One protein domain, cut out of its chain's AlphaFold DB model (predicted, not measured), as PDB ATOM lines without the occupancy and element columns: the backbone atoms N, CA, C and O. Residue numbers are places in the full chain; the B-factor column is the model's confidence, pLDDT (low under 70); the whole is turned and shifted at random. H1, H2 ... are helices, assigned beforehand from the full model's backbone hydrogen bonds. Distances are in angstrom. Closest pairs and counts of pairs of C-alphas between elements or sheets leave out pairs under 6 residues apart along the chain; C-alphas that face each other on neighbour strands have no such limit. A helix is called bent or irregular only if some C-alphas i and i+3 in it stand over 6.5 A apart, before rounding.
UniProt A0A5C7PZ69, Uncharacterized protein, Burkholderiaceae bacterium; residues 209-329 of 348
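This is residues 209 to 329 of the 348 residues of an uncharacterized protein of Burkholderiaceae bacterium (UniProt A0A5C7PZ69). One long helix, H3, makes the long axis, with H1 side by side with it and running opposite ways. H4 and H5 cross near their middles, close to each other by the last part of H3, while H2 and the loop after it make a small knob at the far end of the long axis. The printed part has 121 residues with five named helices, in the order H1, H2, H3, H4, H5, and no named strand: all helix. It is loose, with a radius of gyration of the C-alphas of 18.1 A, and spans 56 by 28 by 20 A.

H3, residues 256 to 285, is the hub, touching three helices. H1, residues 217 to 238, touches it at a shallow tilt of 25 degrees, opposite ways; their closest C-alphas, of Ala 233 and Ala 263, are 5.1 A apart. H5, residues 313 to 328, touches H3 at residues 281 to 285 alone, closest at the C-alphas of Tyr 285 and Ala 324, 6.3 A. H4, residues 291 to 307, only just touches H3, with 3 pairs of C-alphas within 8 A, the closest those of Ala 282 and Gln 294, 7.1 A. H4 and H5 are close but not clearly touching, at a steep tilt of 38 degrees. H2, residues 242 to 249, touches no helix. Every O i to N i+4 pair is within hydrogen-bond range in H2 and H4, against 17 of 18 in H1, 24 of 26 in H3 and 10 of 12 in H5.

H3 is 45.0 A long and irregular: C-alphas 257 and 260 are 8.7 A apart. H1 is 31.5 A, from C-alpha 217 at (52.284, -31.509, -54.258); H4 is 24.4 A, H5 21.5 A, ending at C-alpha 328 (29.012, -30.766, -52.351), and H2 10.5 A.

The C-alphas of Val 252 and Arg 329, the two farthest apart, are 57.1 A apart. The printed part has no cut and no long link. No printed residue is under 70 in pLDDT.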
ATOM      1  N   LEU A 209      34.867 -33.862 -57.567       96.56
ATOM      2  CA  LEU A 209      35.236 -32.445 -57.494       96.56
ATOM      3  C   LEU A 209      36.532 -32.211 -58.276       96.56
ATOM      4  O   LEU A 209      37.360 -33.116 -58.287       96.56
ATOM      5  N   PRO A 210      36.744 -31.073 -58.956       95.12
ATOM      6  CA  PRO A 210      37.933 -30.847 -59.783       95.12
ATOM      7  C   PRO A 210      39.228 -30.860 -58.958       95.12
ATOM      8  O   PRO A 210      39.219 -30.566 -57.769       95.12
ATOM      9  N   LEU A 211      40.359 -31.204 -59.587       93.19
ATOM     10  CA  LEU A 211      41.662 -31.122 -58.925       93.19
ATOM     11  C   LEU A 211      42.022 -29.649 -58.738       93.19
ATOM     12  O   LEU A 211      41.968 -28.885 -59.703       93.19
ATOM     13  N   ILE A 212      42.459 -29.274 -57.540       93.25
ATOM     14  CA  ILE A 212      43.084 -27.972 -57.303       93.25
ATOM     15  C   ILE A 212      44.586 -28.107 -57.606       93.25
ATOM     16  O   ILE A 212      45.278 -28.842 -56.893       93.25
ATOM     17  N   PRO A 213      45.109 -27.459 -58.668       90.94
ATOM     18  CA  PRO A 213      46.503 -27.621 -59.070       90.94
ATOM     19  C   PRO A 213      47.470 -27.237 -57.952       90.94
ATOM     20  O   PRO A 213      47.283 -26.216 -57.294       90.94
ATOM     21  N   HIS A 214      48.518 -28.039 -57.768       90.56
ATOM     22  CA  HIS A 214      49.602 -27.816 -56.804       90.56
ATOM     23  C   HIS A 214      49.207 -27.770 -55.321       90.56
ATOM     24  O   HIS A 214      50.082 -27.585 -54.477       90.56
ATOM     25  N   LEU A 215      47.926 -27.969 -54.980       91.62
ATOM     26  CA  LEU A 215      47.443 -27.894 -53.597       91.62
ATOM     27  C   LEU A 215      48.172 -28.885 -52.680       91.62
ATOM     28  O   LEU A 215      48.491 -28.548 -51.543       91.62
ATOM     29  N   LEU A 216      48.432 -30.092 -53.191       94.38
ATOM     30  CA  LEU A 216      48.893 -31.245 -52.411       94.38
ATOM     31  C   LEU A 216      50.292 -31.736 -52.814       94.38
ATOM     32  O   LEU A 216      50.777 -32.723 -52.267       94.38
ATOM     33  N   ASP A 217      50.977 -31.061 -53.744       94.00
ATOM     34  CA  ASP A 217      52.284 -31.509 -54.258       94.00
ATOM     35  C   ASP A 217      53.311 -31.676 -53.128       94.00
ATOM     36  O   ASP A 217      54.110 -32.618 -53.107       94.00
ATOM     37  N   ARG A 218      53.280 -30.752 -52.163       94.62
ATOM     38  CA  ARG A 218      54.146 -30.809 -50.987       94.62
ATOM     39  C   ARG A 218      53.754 -31.962 -50.067       94.62
ATOM     40  O   ARG A 218      54.645 -32.681 -49.628       94.62
ATOM     41  N   ASP A 219      52.464 -32.154 -49.805       95.94
ATOM     42  CA  ASP A 219      51.942 -33.257 -48.990       95.94
ATOM     43  C   ASP A 219      52.402 -34.603 -49.512       95.94
ATOM     44  O   ASP A 219      52.944 -35.411 -48.766       95.94
ATOM     45  N   PHE A 220      52.214 -34.826 -50.811       96.12
ATOM     46  CA  PHE A 220      52.548 -36.086 -51.455       96.12
ATOM     47  C   PHE A 220      54.046 -36.363 -51.363       96.12
ATOM     48  O   PHE A 220      54.453 -37.479 -51.034       96.12
ATOM     49  N   LYS A 221      54.876 -35.335 -51.562       96.12
ATOM     50  CA  LYS A 221      56.326 -35.450 -51.402       96.12
ATOM     51  C   LYS A 221      56.734 -35.734 -49.954       96.12
ATOM     52  O   LYS A 221      57.565 -36.615 -49.726       96.12
ATOM     53  N   ASP A 222      56.167 -35.009 -48.992       97.00
ATOM     54  CA  ASP A 222      56.488 -35.156 -47.571       97.00
ATOM     55  C   ASP A 222      56.039 -36.537 -47.048       97.00
ATOM     56  O   ASP A 222      56.795 -37.191 -46.326       97.00
ATOM     57  N   LEU A 223      54.875 -37.035 -47.483       96.75
ATOM     58  CA  LEU A 223      54.369 -38.378 -47.178       96.75
ATOM     59  C   LEU A 223      55.217 -39.484 -47.805       96.75
ATOM     60  O   LEU A 223      55.556 -40.448 -47.121       96.75
ATOM     61  N   ALA A 224      55.597 -39.354 -49.079       95.69
ATOM     62  CA  ALA A 224      56.461 -40.329 -49.744       95.69
ATOM     63  C   ALA A 224      57.829 -40.429 -49.050       95.69
ATOM     64  O   ALA A 224      58.331 -41.530 -48.805       95.69
ATOM     65  N   GLN A 225      58.406 -39.283 -48.674       96.94
ATOM     66  CA  GLN A 225      59.656 -39.231 -47.922       96.94
ATOM     67  C   GLN A 225      59.507 -39.867 -46.533       96.94
ATOM     68  O   GLN A 225      60.323 -40.705 -46.155       96.94
ATOM     69  N   ALA A 226      58.460 -39.508 -45.784       96.62
ATOM     70  CA  ALA A 226      58.215 -40.050 -44.450       96.62
ATOM     71  C   ALA A 226      57.968 -41.565 -44.473       96.62
ATOM     72  O   ALA A 226      58.530 -42.280 -43.646       96.62
ATOM     73  N   LYS A 227      57.213 -42.071 -45.459       95.31
ATOM     74  CA  LYS A 227      57.002 -43.509 -45.664       95.31
ATOM     75  C   LYS A 227      58.324 -44.238 -45.896       95.31
ATOM     76  O   LYS A 227      58.601 -45.222 -45.220       95.31
ATOM     77  N   SER A 228      59.168 -43.724 -46.793       96.25
ATOM     78  CA  SER A 228      60.477 -44.325 -47.071       96.25
ATOM     79  C   SER A 228      61.394 -44.327 -45.839       96.25
ATOM     80  O   SER A 228      62.055 -45.330 -45.559       96.25
ATOM     81  N   GLU A 229      61.415 -43.236 -45.065       96.88
ATOM     82  CA  GLU A 229      62.173 -43.149 -43.810       96.88
ATOM     83  C   GLU A 229      61.668 -44.153 -42.764       96.88
ATOM     84  O   GLU A 229      62.481 -44.839 -42.132       96.88
ATOM     85  N   MET A 230      60.347 -44.253 -42.605       95.62
ATOM     86  CA  MET A 230      59.674 -45.176 -41.691       95.62
ATOM     87  C   MET A 230      59.967 -46.634 -42.063       95.62
ATOM     88  O   MET A 230      60.455 -47.385 -41.221       95.62
ATOM     89  N   GLU A 231      59.766 -47.032 -43.321       94.56
ATOM     90  CA  GLU A 231      60.042 -48.391 -43.810       94.56
ATOM     91  C   GLU A 231      61.520 -48.770 -43.625       94.56
ATOM     92  O   GLU A 231      61.841 -49.863 -43.155       94.56
ATOM     93  N   ALA A 232      62.444 -47.846 -43.914       95.62
ATOM     94  CA  ALA A 232      63.873 -48.072 -43.715       95.62
ATOM     95  C   ALA A 232      64.258 -48.214 -42.229       95.62
ATOM     96  O   ALA A 232      65.201 -48.941 -41.901       95.62
ATOM     97  N   ALA A 233      63.575 -47.511 -41.320       93.50
ATOM     98  CA  ALA A 233      63.770 -47.663 -39.881       93.50
ATOM     99  C   ALA A 233      63.169 -48.978 -39.367       93.50
ATOM    100  O   ALA A 233      63.838 -49.706 -38.630       93.50
ATOM    101  N   GLN A 234      61.967 -49.326 -39.824       92.44
ATOM    102  CA  GLN A 234      61.273 -50.556 -39.468       92.44
ATOM    103  C   GLN A 234      62.056 -51.798 -39.909       92.44
ATOM    104  O   GLN A 234      62.281 -52.700 -39.103       92.44
ATOM    105  N   ALA A 235      62.601 -51.808 -41.129       93.31
ATOM    106  CA  ALA A 235      63.450 -52.896 -41.618       93.31
ATOM    107  C   ALA A 235      64.697 -53.120 -40.736       93.31
ATOM    108  O   ALA A 235      65.129 -54.255 -40.518       93.31
ATOM    109  N   LYS A 236      65.273 -52.047 -40.171       91.94
ATOM    110  CA  LYS A 236      66.390 -52.159 -39.214       91.94
ATOM    111  C   LYS A 236      65.938 -52.780 -37.899       91.94
ATOM    112  O   LYS A 236      66.655 -53.630 -37.373       91.94
ATOM    113  N   VAL A 237      64.768 -52.402 -37.385       88.69
ATOM    114  CA  VAL A 237      64.188 -53.026 -36.188       88.69
ATOM    115  C   VAL A 237      63.913 -54.507 -36.449       88.69
ATOM    116  O   VAL A 237      64.307 -55.350 -35.652       88.69
ATOM    117  N   GLU A 238      63.319 -54.855 -37.587       90.38
ATOM    118  CA  GLU A 238      62.987 -56.234 -37.963       90.38
ATOM    119  C   GLU A 238      64.206 -57.134 -38.177       90.38
ATOM    120  O   GLU A 238      64.114 -58.341 -37.946       90.38
ATOM    121  N   SER A 239      65.364 -56.557 -38.516       90.12
ATOM    122  CA  SER A 239      66.638 -57.287 -38.561       90.12
ATOM    123  C   SER A 239      67.093 -57.808 -37.186       90.12
ATOM    124  O   SER A 239      67.920 -58.721 -37.103       90.12
ATOM    125  N   ILE A 240      66.543 -57.268 -36.091       87.25
ATOM    126  CA  ILE A 240      66.792 -57.753 -34.735       87.25
ATOM    127  C   ILE A 240      65.990 -59.051 -34.513       87.25
ATOM    128  O   ILE A 240      64.767 -59.066 -34.713       87.25
ATOM    129  N   PRO A 241      66.625 -60.137 -34.019       90.06
ATOM    130  CA  PRO A 241      65.934 -61.394 -33.744       90.06
ATOM    131  C   PRO A 241      64.673 -61.193 -32.896       90.06
ATOM    132  O   PRO A 241      64.708 -60.506 -31.876       90.06
ATOM    133  N   HIS A 242      63.566 -61.834 -33.280       87.50
ATOM    134  CA  HIS A 242      62.255 -61.656 -32.637       87.50
ATOM    135  C   HIS A 242      62.289 -61.836 -31.108       87.50
ATOM    136  O   HIS A 242      61.741 -61.016 -30.375       87.50
ATOM    137  N   ALA A 243      62.999 -62.856 -30.609       87.19
ATOM    138  CA  ALA A 243      63.164 -63.078 -29.170       87.19
ATOM    139  C   ALA A 243      63.813 -61.873 -28.465       87.19
ATOM    140  O   ALA A 243      63.398 -61.490 -27.376       87.19
ATOM    141  N   ARG A 244      64.791 -61.235 -29.117       85.00
ATOM    142  CA  ARG A 244      65.468 -60.046 -28.599       85.00
ATOM    143  C   ARG A 244      64.564 -58.813 -28.659       85.00
ATOM    144  O   ARG A 244      64.517 -58.087 -27.676       85.00
ATOM    145  N   ARG A 245      63.792 -58.627 -29.738       86.69
ATOM    146  CA  ARG A 245      62.775 -57.559 -29.830       86.69
ATOM    147  C   ARG A 245      61.735 -57.651 -28.712       86.69
ATOM    148  O   ARG A 245      61.429 -56.647 -28.083       86.69
ATOM    149  N   LYS A 246      61.247 -58.859 -28.409       85.31
ATOM    150  CA  LYS A 246      60.301 -59.089 -27.306       85.31
ATOM    151  C   LYS A 246      60.901 -58.705 -25.949       85.31
ATOM    152  O   LYS A 246      60.228 -58.085 -25.136       85.31
ATOM    153  N   MET A 247      62.173 -59.026 -25.719       87.06
ATOM    154  CA  MET A 247      62.880 -58.631 -24.495       87.06
ATOM    155  C   MET A 247      63.149 -57.118 -24.425       87.06
ATOM    156  O   MET A 247      63.072 -56.553 -23.339       87.06
ATOM    157  N   MET A 248      63.398 -56.451 -25.559       84.25
ATOM    158  CA  MET A 248      63.470 -54.982 -25.628       84.25
ATOM    159  C   MET A 248      62.125 -54.335 -25.274       84.25
ATOM    160  O   MET A 248      62.091 -53.404 -24.480       84.25
ATOM    161  N   TYR A 249      61.012 -54.867 -25.792       81.25
ATOM    162  CA  TYR A 249      59.661 -54.386 -25.473       81.25
ATOM    163  C   TYR A 249      59.348 -54.458 -23.968       81.25
ATOM    164  O   TYR A 249      58.762 -53.538 -23.412       81.25
ATOM    165  N   PHE A 250      59.791 -55.520 -23.283       85.75
ATOM    166  CA  PHE A 250      59.644 -55.654 -21.828       85.75
ATOM    167  C   PHE A 250      60.707 -54.900 -21.008       85.75
ATOM    168  O   PHE A 250      60.750 -55.056 -19.790       85.75
ATOM    169  N   GLY A 251      61.584 -54.114 -21.642       81.88
ATOM    170  CA  GLY A 251      62.634 -53.353 -20.954       81.88
ATOM    171  C   GLY A 251      63.756 -54.213 -20.360       81.88
ATOM    172  O   GLY A 251      64.508 -53.744 -19.513       81.88
ATOM    173  N   VAL A 252      63.874 -55.475 -20.785       86.38
ATOM    174  CA  VAL A 252      64.913 -56.413 -20.325       86.38
ATOM    175  C   VAL A 252      66.232 -56.187 -21.069       86.38
ATOM    176  O   VAL A 252      67.303 -56.429 -20.517       86.38
ATOM    177  N   TYR A 253      66.164 -55.719 -22.319       84.00
ATOM    178  CA  TYR A 253      67.325 -55.341 -23.124       84.00
ATOM    179  C   TYR A 253      67.217 -53.903 -23.624       84.00
ATOM    180  O   TYR A 253      66.136 -53.462 -24.005       84.00
ATOM    181  N   ASP A 254      68.361 -53.221 -23.692       84.12
ATOM    182  CA  ASP A 254      68.463 -51.869 -24.242       84.12
ATOM    183  C   ASP A 254      68.119 -51.831 -25.736       84.12
ATOM    184  O   ASP A 254      68.417 -52.774 -26.480       84.12
ATOM    185  N   ASP A 255      67.549 -50.706 -26.176       80.81
ATOM    186  CA  ASP A 255      67.313 -50.391 -27.586       80.81
ATOM    187  C   ASP A 255      68.629 -49.962 -28.260       80.81
ATOM    188  O   ASP A 255      69.094 -48.836 -28.033       80.81
ATOM    189  N   PRO A 256      69.281 -50.826 -29.065       78.00
ATOM    190  CA  PRO A 256      70.618 -50.547 -29.566       78.00
ATOM    191  C   PRO A 256      70.602 -49.313 -30.468       78.00
ATOM    192  O   PRO A 256      70.058 -49.349 -31.567       78.00
ATOM    193  N   GLY A 257      71.205 -48.213 -30.012       79.69
ATOM    194  CA  GLY A 257      71.228 -46.957 -30.765       79.69
ATOM    195  C   GLY A 257      69.864 -46.269 -30.908       79.69
ATOM    196  O   GLY A 257      69.728 -45.409 -31.775       79.69
ATOM    197  N   GLY A 258      68.867 -46.629 -30.087       85.75
ATOM    198  CA  GLY A 258      67.539 -46.011 -30.115       85.75
ATOM    199  C   GLY A 258      66.727 -46.331 -31.378       85.75
ATOM    200  O   GLY A 258      65.982 -45.475 -31.855       85.75
ATOM    201  N   LEU A 259      66.926 -47.512 -31.976       87.31
ATOM    202  CA  LEU A 259      66.306 -47.902 -33.244       87.31
ATOM    203  C   LEU A 259      64.789 -48.062 -33.136       87.31
ATOM    204  O   LEU A 259      64.078 -47.558 -34.003       87.31
ATOM    205  N   ALA A 260      64.300 -48.738 -32.095       86.06
ATOM    206  CA  ALA A 260      62.868 -48.919 -31.872       86.06
ATOM    207  C   ALA A 260      62.188 -47.577 -31.582       86.06
ATOM    208  O   ALA A 260      61.152 -47.277 -32.173       86.06
ATOM    209  N   LYS A 261      62.817 -46.727 -30.759       89.06
ATOM    210  CA  LYS A 261      62.332 -45.360 -30.523       89.06
ATOM    211  C   LYS A 261      62.256 -44.559 -31.825       89.06
ATOM    212  O   LYS A 261      61.226 -43.970 -32.122       89.06
ATOM    213  N   LYS A 262      63.325 -44.574 -32.627       91.88
ATOM    214  CA  LYS A 262      63.371 -43.857 -33.906       91.88
ATOM    215  C   LYS A 262      62.309 -44.350 -34.893       91.88
ATOM    216  O   LYS A 262      61.758 -43.532 -35.622       91.88
ATOM    217  N   ALA A 263      62.057 -45.658 -34.951       91.88
ATOM    218  CA  ALA A 263      61.006 -46.213 -35.799       91.88
ATOM    219  C   ALA A 263      59.623 -45.698 -35.366       91.88
ATOM    220  O   ALA A 263      58.889 -45.204 -36.214       91.88
ATOM    221  N   GLY A 264      59.333 -45.697 -34.059       91.88
ATOM    222  CA  GLY A 264      58.095 -45.129 -33.516       91.88
ATOM    223  C   GLY A 264      57.954 -43.619 -33.759       91.88
ATOM    224  O   GLY A 264      56.889 -43.158 -34.152       91.88
ATOM    225  N   ASP A 265      59.027 -42.838 -33.606       95.06
ATOM    226  CA  ASP A 265      59.008 -41.394 -33.900       95.06
ATOM    227  C   ASP A 265      58.698 -41.117 -35.390       95.06
ATOM    228  O   ASP A 265      57.995 -40.162 -35.724       95.06
ATOM    229  N   LEU A 266      59.211 -41.955 -36.301       96.31
ATOM    230  CA  LEU A 266      58.939 -41.849 -37.740       96.31
ATOM    231  C   LEU A 266      57.531 -42.323 -38.113       96.31
ATOM    232  O   LEU A 266      56.916 -41.720 -38.989       96.31
ATOM    233  N   GLU A 267      57.015 -43.356 -37.445       94.88
ATOM    234  CA  GLU A 267      55.627 -43.806 -37.583       94.88
ATOM    235  C   GLU A 267      54.647 -42.707 -37.150       94.88
ATOM    236  O   GLU A 267      53.764 -42.342 -37.924       94.88
ATOM    237  N   HIS A 268      54.858 -42.089 -35.981       96.12
ATOM    238  CA  HIS A 268      54.052 -40.948 -35.535       96.12
ATOM    239  C   HIS A 268      54.104 -39.788 -36.533       96.12
ATOM    240  O   HIS A 268      53.064 -39.265 -36.917       96.12
ATOM    241  N   ARG A 269      55.296 -39.430 -37.032       97.19
ATOM    242  CA  ARG A 269      55.430 -38.382 -38.057       97.19
ATOM    243  C   ARG A 269      54.658 -38.722 -39.334       97.19
ATOM    244  O   ARG A 269      54.078 -37.831 -39.949       97.19
ATOM    245  N   TYR A 270      54.687 -39.979 -39.770       95.56
ATOM    246  CA  TYR A 270      53.940 -40.424 -40.944       95.56
ATOM    247  C   TYR A 270      52.425 -40.310 -40.720       95.56
ATOM    248  O   TYR A 270      51.722 -39.799 -41.592       95.56
ATOM    249  N   ILE A 271      51.934 -40.701 -39.541       94.06
ATOM    250  CA  ILE A 271      50.530 -40.535 -39.133       94.06
ATOM    251  C   ILE A 271      50.138 -39.048 -39.092       94.06
ATOM    252  O   ILE A 271      49.111 -38.672 -39.654       94.06
ATOM    253  N   ASP A 272      50.975 -38.182 -38.515       96.44
ATOM    254  CA  ASP A 272      50.721 -36.737 -38.442       96.44
ATOM    255  C   ASP A 272      50.606 -36.094 -39.829       96.44
ATOM    256  O   ASP A 272      49.746 -35.241 -40.053       96.44
ATOM    257  N   LEU A 273      51.448 -36.509 -40.780       97.06
ATOM    258  CA  LEU A 273      51.376 -36.031 -42.162       97.06
ATOM    259  C   LEU A 273      50.089 -36.485 -42.862       97.06
ATOM    260  O   LEU A 273      49.527 -35.719 -43.644       97.06
ATOM    261  N   TRP A 274      49.594 -37.690 -42.567       95.62
ATOM    262  CA  TRP A 274      48.290 -38.143 -43.058       95.62
ATOM    263  C   TRP A 274      47.147 -37.306 -42.491       95.62
ATOM    264  O   TRP A 274      46.298 -36.856 -43.254       95.62
ATOM    265  N   ASN A 275      47.162 -37.033 -41.187       94.12
ATOM    266  CA  ASN A 275      46.155 -36.180 -40.556       94.12
ATOM    267  C   ASN A 275      46.161 -34.767 -41.171       94.12
ATOM    268  O   ASN A 275      45.108 -34.213 -41.468       94.12
ATOM    269  N   GLN A 276      47.344 -34.203 -41.445       95.56
ATOM    270  CA  GLN A 276      47.474 -32.905 -42.122       95.56
ATOM    271  C   GLN A 276      46.943 -32.917 -43.560       95.56
ATOM    272  O   GLN A 276      46.370 -31.917 -43.999       95.56
ATOM    273  N   LEU A 277      47.149 -34.012 -44.300       96.00
ATOM    274  CA  LEU A 277      46.572 -34.184 -45.632       96.00
ATOM    275  C   LEU A 277      45.040 -34.209 -45.551       96.00
ATOM    276  O   LEU A 277      44.380 -33.501 -46.306       96.00
ATOM    277  N   GLU A 278      44.477 -34.995 -44.630       94.56
ATOM    278  CA  GLU A 278      43.027 -35.118 -44.432       94.56
ATOM    279  C   GLU A 278      42.386 -33.776 -44.043       94.56
ATOM    280  O   GLU A 278      41.393 -33.385 -44.656       94.56
ATOM    281  N   CYS A 279      42.994 -33.011 -43.127       94.06
ATOM    282  CA  CYS A 279      42.541 -31.654 -42.797       94.06
ATOM    283  C   CYS A 279      42.540 -30.733 -44.024       94.06
ATOM    284  O   CYS A 279      41.537 -30.078 -44.302       94.06
ATOM    285  N   ARG A 280      43.629 -30.718 -44.805       95.81
ATOM    286  CA  ARG A 280      43.717 -29.889 -46.018       95.81
ATOM    287  C   ARG A 280      42.704 -30.296 -47.082       95.81
ATOM    288  O   ARG A 280      42.180 -29.435 -47.785       95.81
ATOM    289  N   LEU A 281      42.420 -31.588 -47.218       97.31
ATOM    290  CA  LEU A 281      41.372 -32.073 -48.110       97.31
ATOM    291  C   LEU A 281      39.990 -31.590 -47.652       97.31
ATOM    292  O   LEU A 281      39.250 -31.062 -48.480       97.31
ATOM    293  N   ALA A 282      39.670 -31.697 -46.360       96.06
ATOM    294  CA  ALA A 282      38.395 -31.238 -45.806       96.06
ATOM    295  C   ALA A 282      38.184 -29.731 -46.024       96.06
ATOM    296  O   ALA A 282      37.163 -29.325 -46.575       96.06
ATOM    297  N   GLU A 283      39.191 -28.911 -45.702       95.38
ATOM    298  CA  GLU A 283      39.154 -27.449 -45.874       95.38
ATOM    299  C   GLU A 283      38.852 -27.013 -47.317       95.38
ATOM    300  O   GLU A 283      38.223 -25.980 -47.539       95.38
ATOM    301  N   ASN A 284      39.312 -27.784 -48.307       96.81
ATOM    302  CA  ASN A 284      39.219 -27.408 -49.718       96.81
ATOM    303  C   ASN A 284      38.061 -28.082 -50.466       96.81
ATOM    304  O   ASN A 284      37.606 -27.550 -51.479       96.81
ATOM    305  N   TYR A 285      37.606 -29.251 -50.009       97.75
ATOM    306  CA  TYR A 285      36.599 -30.056 -50.707       97.75
ATOM    307  C   TYR A 285      35.293 -30.242 -49.934       97.75
ATOM    308  O   TYR A 285      34.385 -30.839 -50.498       97.75
ATOM    309  N   LEU A 286      35.178 -29.750 -48.697       97.12
ATOM    310  CA  LEU A 286      33.939 -29.772 -47.911       97.12
ATOM    311  C   LEU A 286      33.543 -28.389 -47.328       97.12
ATOM    312  O   LEU A 286      33.037 -28.337 -46.204       97.12
ATOM    313  N   PRO A 287      33.769 -27.247 -48.017       94.12
ATOM    314  CA  PRO A 287      33.534 -25.923 -47.432       94.12
ATOM    315  C   PRO A 287      32.056 -25.625 -47.124       94.12
ATOM    316  O   PRO A 287      31.781 -24.737 -46.318       94.12
ATOM    317  N   GLY A 288      31.110 -26.315 -47.770       91.38
ATOM    318  CA  GLY A 288      29.668 -26.157 -47.562       91.38
ATOM    319  C   GLY A 288      29.065 -27.166 -46.583       91.38
ATOM    320  O   GLY A 288      27.873 -27.092 -46.285       91.38
ATOM    321  N   VAL A 289      29.861 -28.113 -46.086       93.44
ATOM    322  CA  VAL A 289      29.402 -29.199 -45.212       93.44
ATOM    323  C   VAL A 289      29.545 -28.800 -43.746       93.44
ATOM    324  O   VAL A 289      30.539 -28.194 -43.354       93.44
ATOM    325  N   SER A 290      28.568 -29.158 -42.910       90.62
ATOM    326  CA  SER A 290      28.625 -28.865 -41.473       90.62
ATOM    327  C   SER A 290      29.780 -29.608 -40.776       90.62
ATOM    328  O   SER A 290      30.122 -30.721 -41.186       90.62
ATOM    329  N   PRO A 291      30.357 -29.063 -39.687       89.75
ATOM    330  CA  PRO A 291      31.470 -29.706 -38.980       89.75
ATOM    331  C   PRO A 291      31.188 -31.148 -38.524       89.75
ATOM    332  O   PRO A 291      32.064 -32.005 -38.635       89.75
ATOM    333  N   SER A 292      29.959 -31.442 -38.082       87.06
ATOM    334  CA  SER A 292      29.552 -32.805 -37.711       87.06
ATOM    335  C   SER A 292      29.652 -33.774 -38.888       87.06
ATOM    336  O   SER A 292      30.306 -34.804 -38.773       87.06
ATOM    337  N   ILE A 293      29.095 -33.411 -40.048       91.69
ATOM    338  CA  ILE A 293      29.139 -34.270 -41.238       91.69
ATOM    339  C   ILE A 293      30.574 -34.365 -41.779       91.69
ATOM    340  O   ILE A 293      30.981 -35.427 -42.240       91.69
ATOM    341  N   GLN A 294      31.382 -33.300 -41.687       94.12
ATOM    342  CA  GLN A 294      32.803 -33.359 -42.051       94.12
ATOM    343  C   GLN A 294      33.581 -34.362 -41.186       94.12
ATOM    344  O   GLN A 294      34.415 -35.105 -41.709       94.12
ATOM    345  N   ARG A 295      33.319 -34.404 -39.873       92.31
ATOM    346  CA  ARG A 295      33.922 -35.397 -38.972       92.31
ATOM    347  C   ARG A 295      33.542 -36.811 -39.404       92.31
ATOM    348  O   ARG A 295      34.439 -37.632 -39.593       92.31
ATOM    349  N   ASP A 296      32.254 -37.067 -39.601       92.94
ATOM    350  CA  ASP A 296      31.746 -38.396 -39.950       92.94
ATOM    351  C   ASP A 296      32.264 -38.834 -41.339       92.94
ATOM    352  O   ASP A 296      32.677 -39.977 -41.543       92.94
ATOM    353  N   PHE A 297      32.377 -37.891 -42.282       97.06
ATOM    354  CA  PHE A 297      33.021 -38.099 -43.580       97.06
ATOM    355  C   PHE A 297      34.494 -38.502 -43.444       97.06
ATOM    356  O   PHE A 297      34.936 -39.469 -44.071       97.06
ATOM    357  N   ASN A 298      35.272 -37.777 -42.637       96.19
ATOM    358  CA  ASN A 298      36.691 -38.076 -42.440       96.19
ATOM    359  C   ASN A 298      36.888 -39.427 -41.738       96.19
ATOM    360  O   ASN A 298      37.769 -40.189 -42.129       96.19
ATOM    361  N   GLN A 299      36.030 -39.777 -40.776       95.31
ATOM    362  CA  GLN A 299      36.022 -41.099 -40.143       95.31
ATOM    363  C   GLN A 299      35.736 -42.217 -41.157       95.31
ATOM    364  O   GLN A 299      36.472 -43.206 -41.207       95.31
ATOM    365  N   ALA A 300      34.742 -42.036 -42.031       96.88
ATOM    366  CA  ALA A 300      34.451 -42.973 -43.113       96.88
ATOM    367  C   ALA A 300      35.643 -43.127 -44.079       96.88
ATOM    368  O   ALA A 300      36.017 -44.244 -44.451       96.88
ATOM    369  N   MET A 301      36.290 -42.021 -44.460       97.69
ATOM    370  CA  MET A 301      37.481 -42.037 -45.316       97.69
ATOM    371  C   MET A 301      38.687 -42.703 -44.642       97.69
ATOM    372  O   MET A 301      39.436 -43.424 -45.309       97.69
ATOM    373  N   ALA A 302      38.861 -42.527 -43.331       94.69
ATOM    374  CA  ALA A 302      39.886 -43.214 -42.555       94.69
ATOM    375  C   ALA A 302      39.638 -44.734 -42.509       94.69
ATOM    376  O   ALA A 302      40.576 -45.515 -42.708       94.69
ATOM    377  N   SER A 303      38.385 -45.169 -42.339       96.19
ATOM    378  CA  SER A 303      38.006 -46.586 -42.444       96.19
ATOM    379  C   SER A 303      38.266 -47.146 -43.847       96.19
ATOM    380  O   SER A 303      38.843 -48.226 -43.979       96.19
ATOM    381  N   TRP A 304      37.949 -46.391 -44.906       97.06
ATOM    382  CA  TRP A 304      38.280 -46.785 -46.281       97.06
ATOM    383  C   TRP A 304      39.790 -46.929 -46.502       97.06
ATOM    384  O   TRP A 304      40.231 -47.931 -47.066       97.06
ATOM    385  N   LYS A 305      40.601 -45.980 -46.017       95.56
ATOM    386  CA  LYS A 305      42.072 -46.054 -46.080       95.56
ATOM    387  C   LYS A 305      42.597 -47.292 -45.356       95.56
ATOM    388  O   LYS A 305      43.467 -47.984 -45.875       95.56
ATOM    389  N   SER A 306      42.038 -47.597 -44.187       93.88
ATOM    390  CA  SER A 306      42.419 -48.762 -43.381       93.88
ATOM    391  C   SER A 306      42.092 -50.084 -44.086       93.88
ATOM    392  O   SER A 306      42.889 -51.018 -44.043       93.88
ATOM    393  N   ALA A 307      40.967 -50.142 -44.806       95.00
ATOM    394  CA  ALA A 307      40.599 -51.278 -45.653       95.00
ATOM    395  C   ALA A 307      41.441 -51.382 -46.945       95.00
ATOM    396  O   ALA A 307      41.465 -52.433 -47.583       95.00
ATOM    397  N   ASN A 308      42.154 -50.316 -47.325       95.06
ATOM    398  CA  ASN A 308      42.979 -50.232 -48.533       95.06
ATOM    399  C   ASN A 308      44.428 -49.834 -48.186       95.06
ATOM    400  O   ASN A 308      44.905 -48.788 -48.631       95.06
ATOM    401  N   PRO A 309      45.179 -50.657 -47.427       90.50
ATOM    402  CA  PRO A 309      46.469 -50.268 -46.840       90.50
ATOM    403  C   PRO A 309      47.571 -49.961 -47.867       90.50
ATOM    404  O   PRO A 309      48.598 -49.374 -47.530       90.50
ATOM    405  N   THR A 310      47.386 -50.367 -49.124       91.19
ATOM    406  CA  THR A 310      48.324 -50.105 -50.223       91.19
ATOM    407  C   THR A 310      48.018 -48.824 -50.992       91.19
ATOM    408  O   THR A 310      48.752 -48.516 -51.930       91.19
ATOM    409  N   VAL A 311      46.946 -48.100 -50.649       94.50
ATOM    410  CA  VAL A 311      46.598 -46.846 -51.325       94.50
ATOM    411  C   VAL A 311      47.692 -45.801 -51.104       94.50
ATOM    412  O   VAL A 311      48.237 -45.659 -50.007       94.50
ATOM    413  N   ASP A 312      48.039 -45.076 -52.162       94.50
ATOM    414  CA  ASP A 312      48.943 -43.938 -52.089       94.50
ATOM    415  C   ASP A 312      48.173 -42.633 -51.786       94.50
ATOM    416  O   ASP A 312      46.939 -42.585 -51.864       94.50
ATOM    417  N   PRO A 313      48.871 -41.549 -51.400       95.38
ATOM    418  CA  PRO A 313      48.221 -40.271 -51.104       95.38
ATOM    419  C   PRO A 313      47.401 -39.701 -52.271       95.38
ATOM    420  O   PRO A 313      46.358 -39.088 -52.049       95.38
ATOM    421  N   GLU A 314      47.837 -39.930 -53.512       95.38
ATOM    422  CA  GLU A 314      47.140 -39.474 -54.719       95.38
ATOM    423  C   GLU A 314      45.818 -40.223 -54.932       95.38
ATOM    424  O   GLU A 314      44.773 -39.604 -55.157       95.38
ATOM    425  N   GLY A 315      45.833 -41.551 -54.802       95.75
ATOM    426  CA  GLY A 315      44.652 -42.402 -54.856       95.75
ATOM    427  C   GLY A 315      43.671 -42.085 -53.731       95.75
ATOM    428  O   GLY A 315      42.465 -41.993 -53.979       95.75
ATOM    429  N   PHE A 316      44.175 -41.822 -52.521       97.19
ATOM    430  CA  PHE A 316      43.349 -41.356 -51.409       97.19
ATOM    431  C   PHE A 316      42.692 -40.008 -51.718       97.19
ATOM    432  O   PHE A 316      41.474 -39.890 -51.601       97.19
ATOM    433  N   ALA A 317      43.449 -39.014 -52.191       97.00
ATOM    434  CA  ALA A 317      42.905 -37.706 -52.562       97.00
ATOM    435  C   ALA A 317      41.876 -37.798 -53.707       97.00
ATOM    436  O   ALA A 317      40.869 -37.087 -53.706       97.00
ATOM    437  N   SER A 318      42.086 -38.695 -54.673       96.56
ATOM    438  CA  SER A 318      41.135 -38.953 -55.762       96.56
ATOM    439  C   SER A 318      39.822 -39.559 -55.249       96.56
ATOM    440  O   SER A 318      38.729 -39.094 -55.605       96.56
ATOM    441  N   ARG A 319      39.905 -40.547 -54.345       97.31
ATOM    442  CA  ARG A 319      38.729 -41.110 -53.669       97.31
ATOM    443  C   ARG A 319      38.016 -40.054 -52.832       97.31
ATOM    444  O   ARG A 319      36.801 -39.933 -52.957       97.31
ATOM    445  N   TYR A 320      38.762 -39.267 -52.058       98.06
ATOM    446  CA  TYR A 320      38.240 -38.189 -51.218       98.06
ATOM    447  C   TYR A 320      37.405 -37.207 -52.042       98.06
ATOM    448  O   TYR A 320      36.254 -36.952 -51.712       98.06
ATOM    449  N   ARG A 321      37.922 -36.733 -53.183       97.94
ATOM    450  CA  ARG A 321      37.196 -35.836 -54.103       97.94
ATOM    451  C   ARG A 321      35.926 -36.452 -54.687       97.94
ATOM    452  O   ARG A 321      34.945 -35.743 -54.910       97.94
ATOM    453  N   SER A 322      35.958 -37.750 -54.977       97.94
ATOM    454  CA  SER A 322      34.801 -38.478 -55.512       97.94
ATOM    455  C   SER A 322      33.718 -38.652 -54.441       97.94
ATOM    456  O   SER A 322      32.538 -38.491 -54.730       97.94
ATOM    457  N   MET A 323      34.115 -38.937 -53.197       98.31
ATOM    458  CA  MET A 323      33.213 -39.026 -52.046       98.31
ATOM    459  C   MET A 323      32.649 -37.658 -51.659       98.31
ATOM    460  O   MET A 323      31.450 -37.537 -51.440       98.31
ATOM    461  N   ALA A 324      33.479 -36.615 -51.633       98.25
ATOM    462  CA  ALA A 324      33.068 -35.257 -51.285       98.25
ATOM    463  C   ALA A 324      32.015 -34.701 -52.260       98.25
ATOM    464  O   ALA A 324      31.117 -33.969 -51.853       98.25
ATOM    465  N   ALA A 325      32.045 -35.127 -53.529       97.94
ATOM    466  CA  ALA A 325      31.003 -34.795 -54.501       97.94
ATOM    467  C   ALA A 325      29.603 -35.299 -54.100       97.94
ATOM    468  O   ALA A 325      28.611 -34.710 -54.523       97.94
ATOM    469  N   LEU A 326      29.496 -36.345 -53.268       98.06
ATOM    470  CA  LEU A 326      28.207 -36.802 -52.742       98.06
ATOM    471  C   LEU A 326      27.559 -35.753 -51.831       98.06
ATOM    472  O   LEU A 326      26.337 -35.707 -51.749       98.06
ATOM    473  N   LEU A 327      28.349 -34.893 -51.192       97.44
ATOM    474  CA  LEU A 327      27.858 -33.833 -50.313       97.44
ATOM    475  C   LEU A 327      27.789 -32.491 -51.055       97.44
ATOM    476  O   LEU A 327      26.734 -31.871 -51.122       97.44
ATOM    477  N   GLU A 328      28.882 -32.083 -51.702       96.94
ATOM    478  CA  GLU A 328      29.012 -30.766 -52.351       96.94
ATOM    479  C   GLU A 328      28.309 -30.665 -53.716       96.94
ATOM    480  O   GLU A 328      28.051 -29.572 -54.219       96.94
ATOM    481  N   ARG A 329      28.008 -31.800 -54.360       96.31
ATOM    482  CA  ARG A 329      27.341 -31.858 -55.674       96.31
ATOM    483  C   ARG A 329      26.099 -32.745 -55.650       96.31
ATOM    484  O   ARG A 329      25.785 -33.396 -56.649       96.31
TER     485      ARG A 329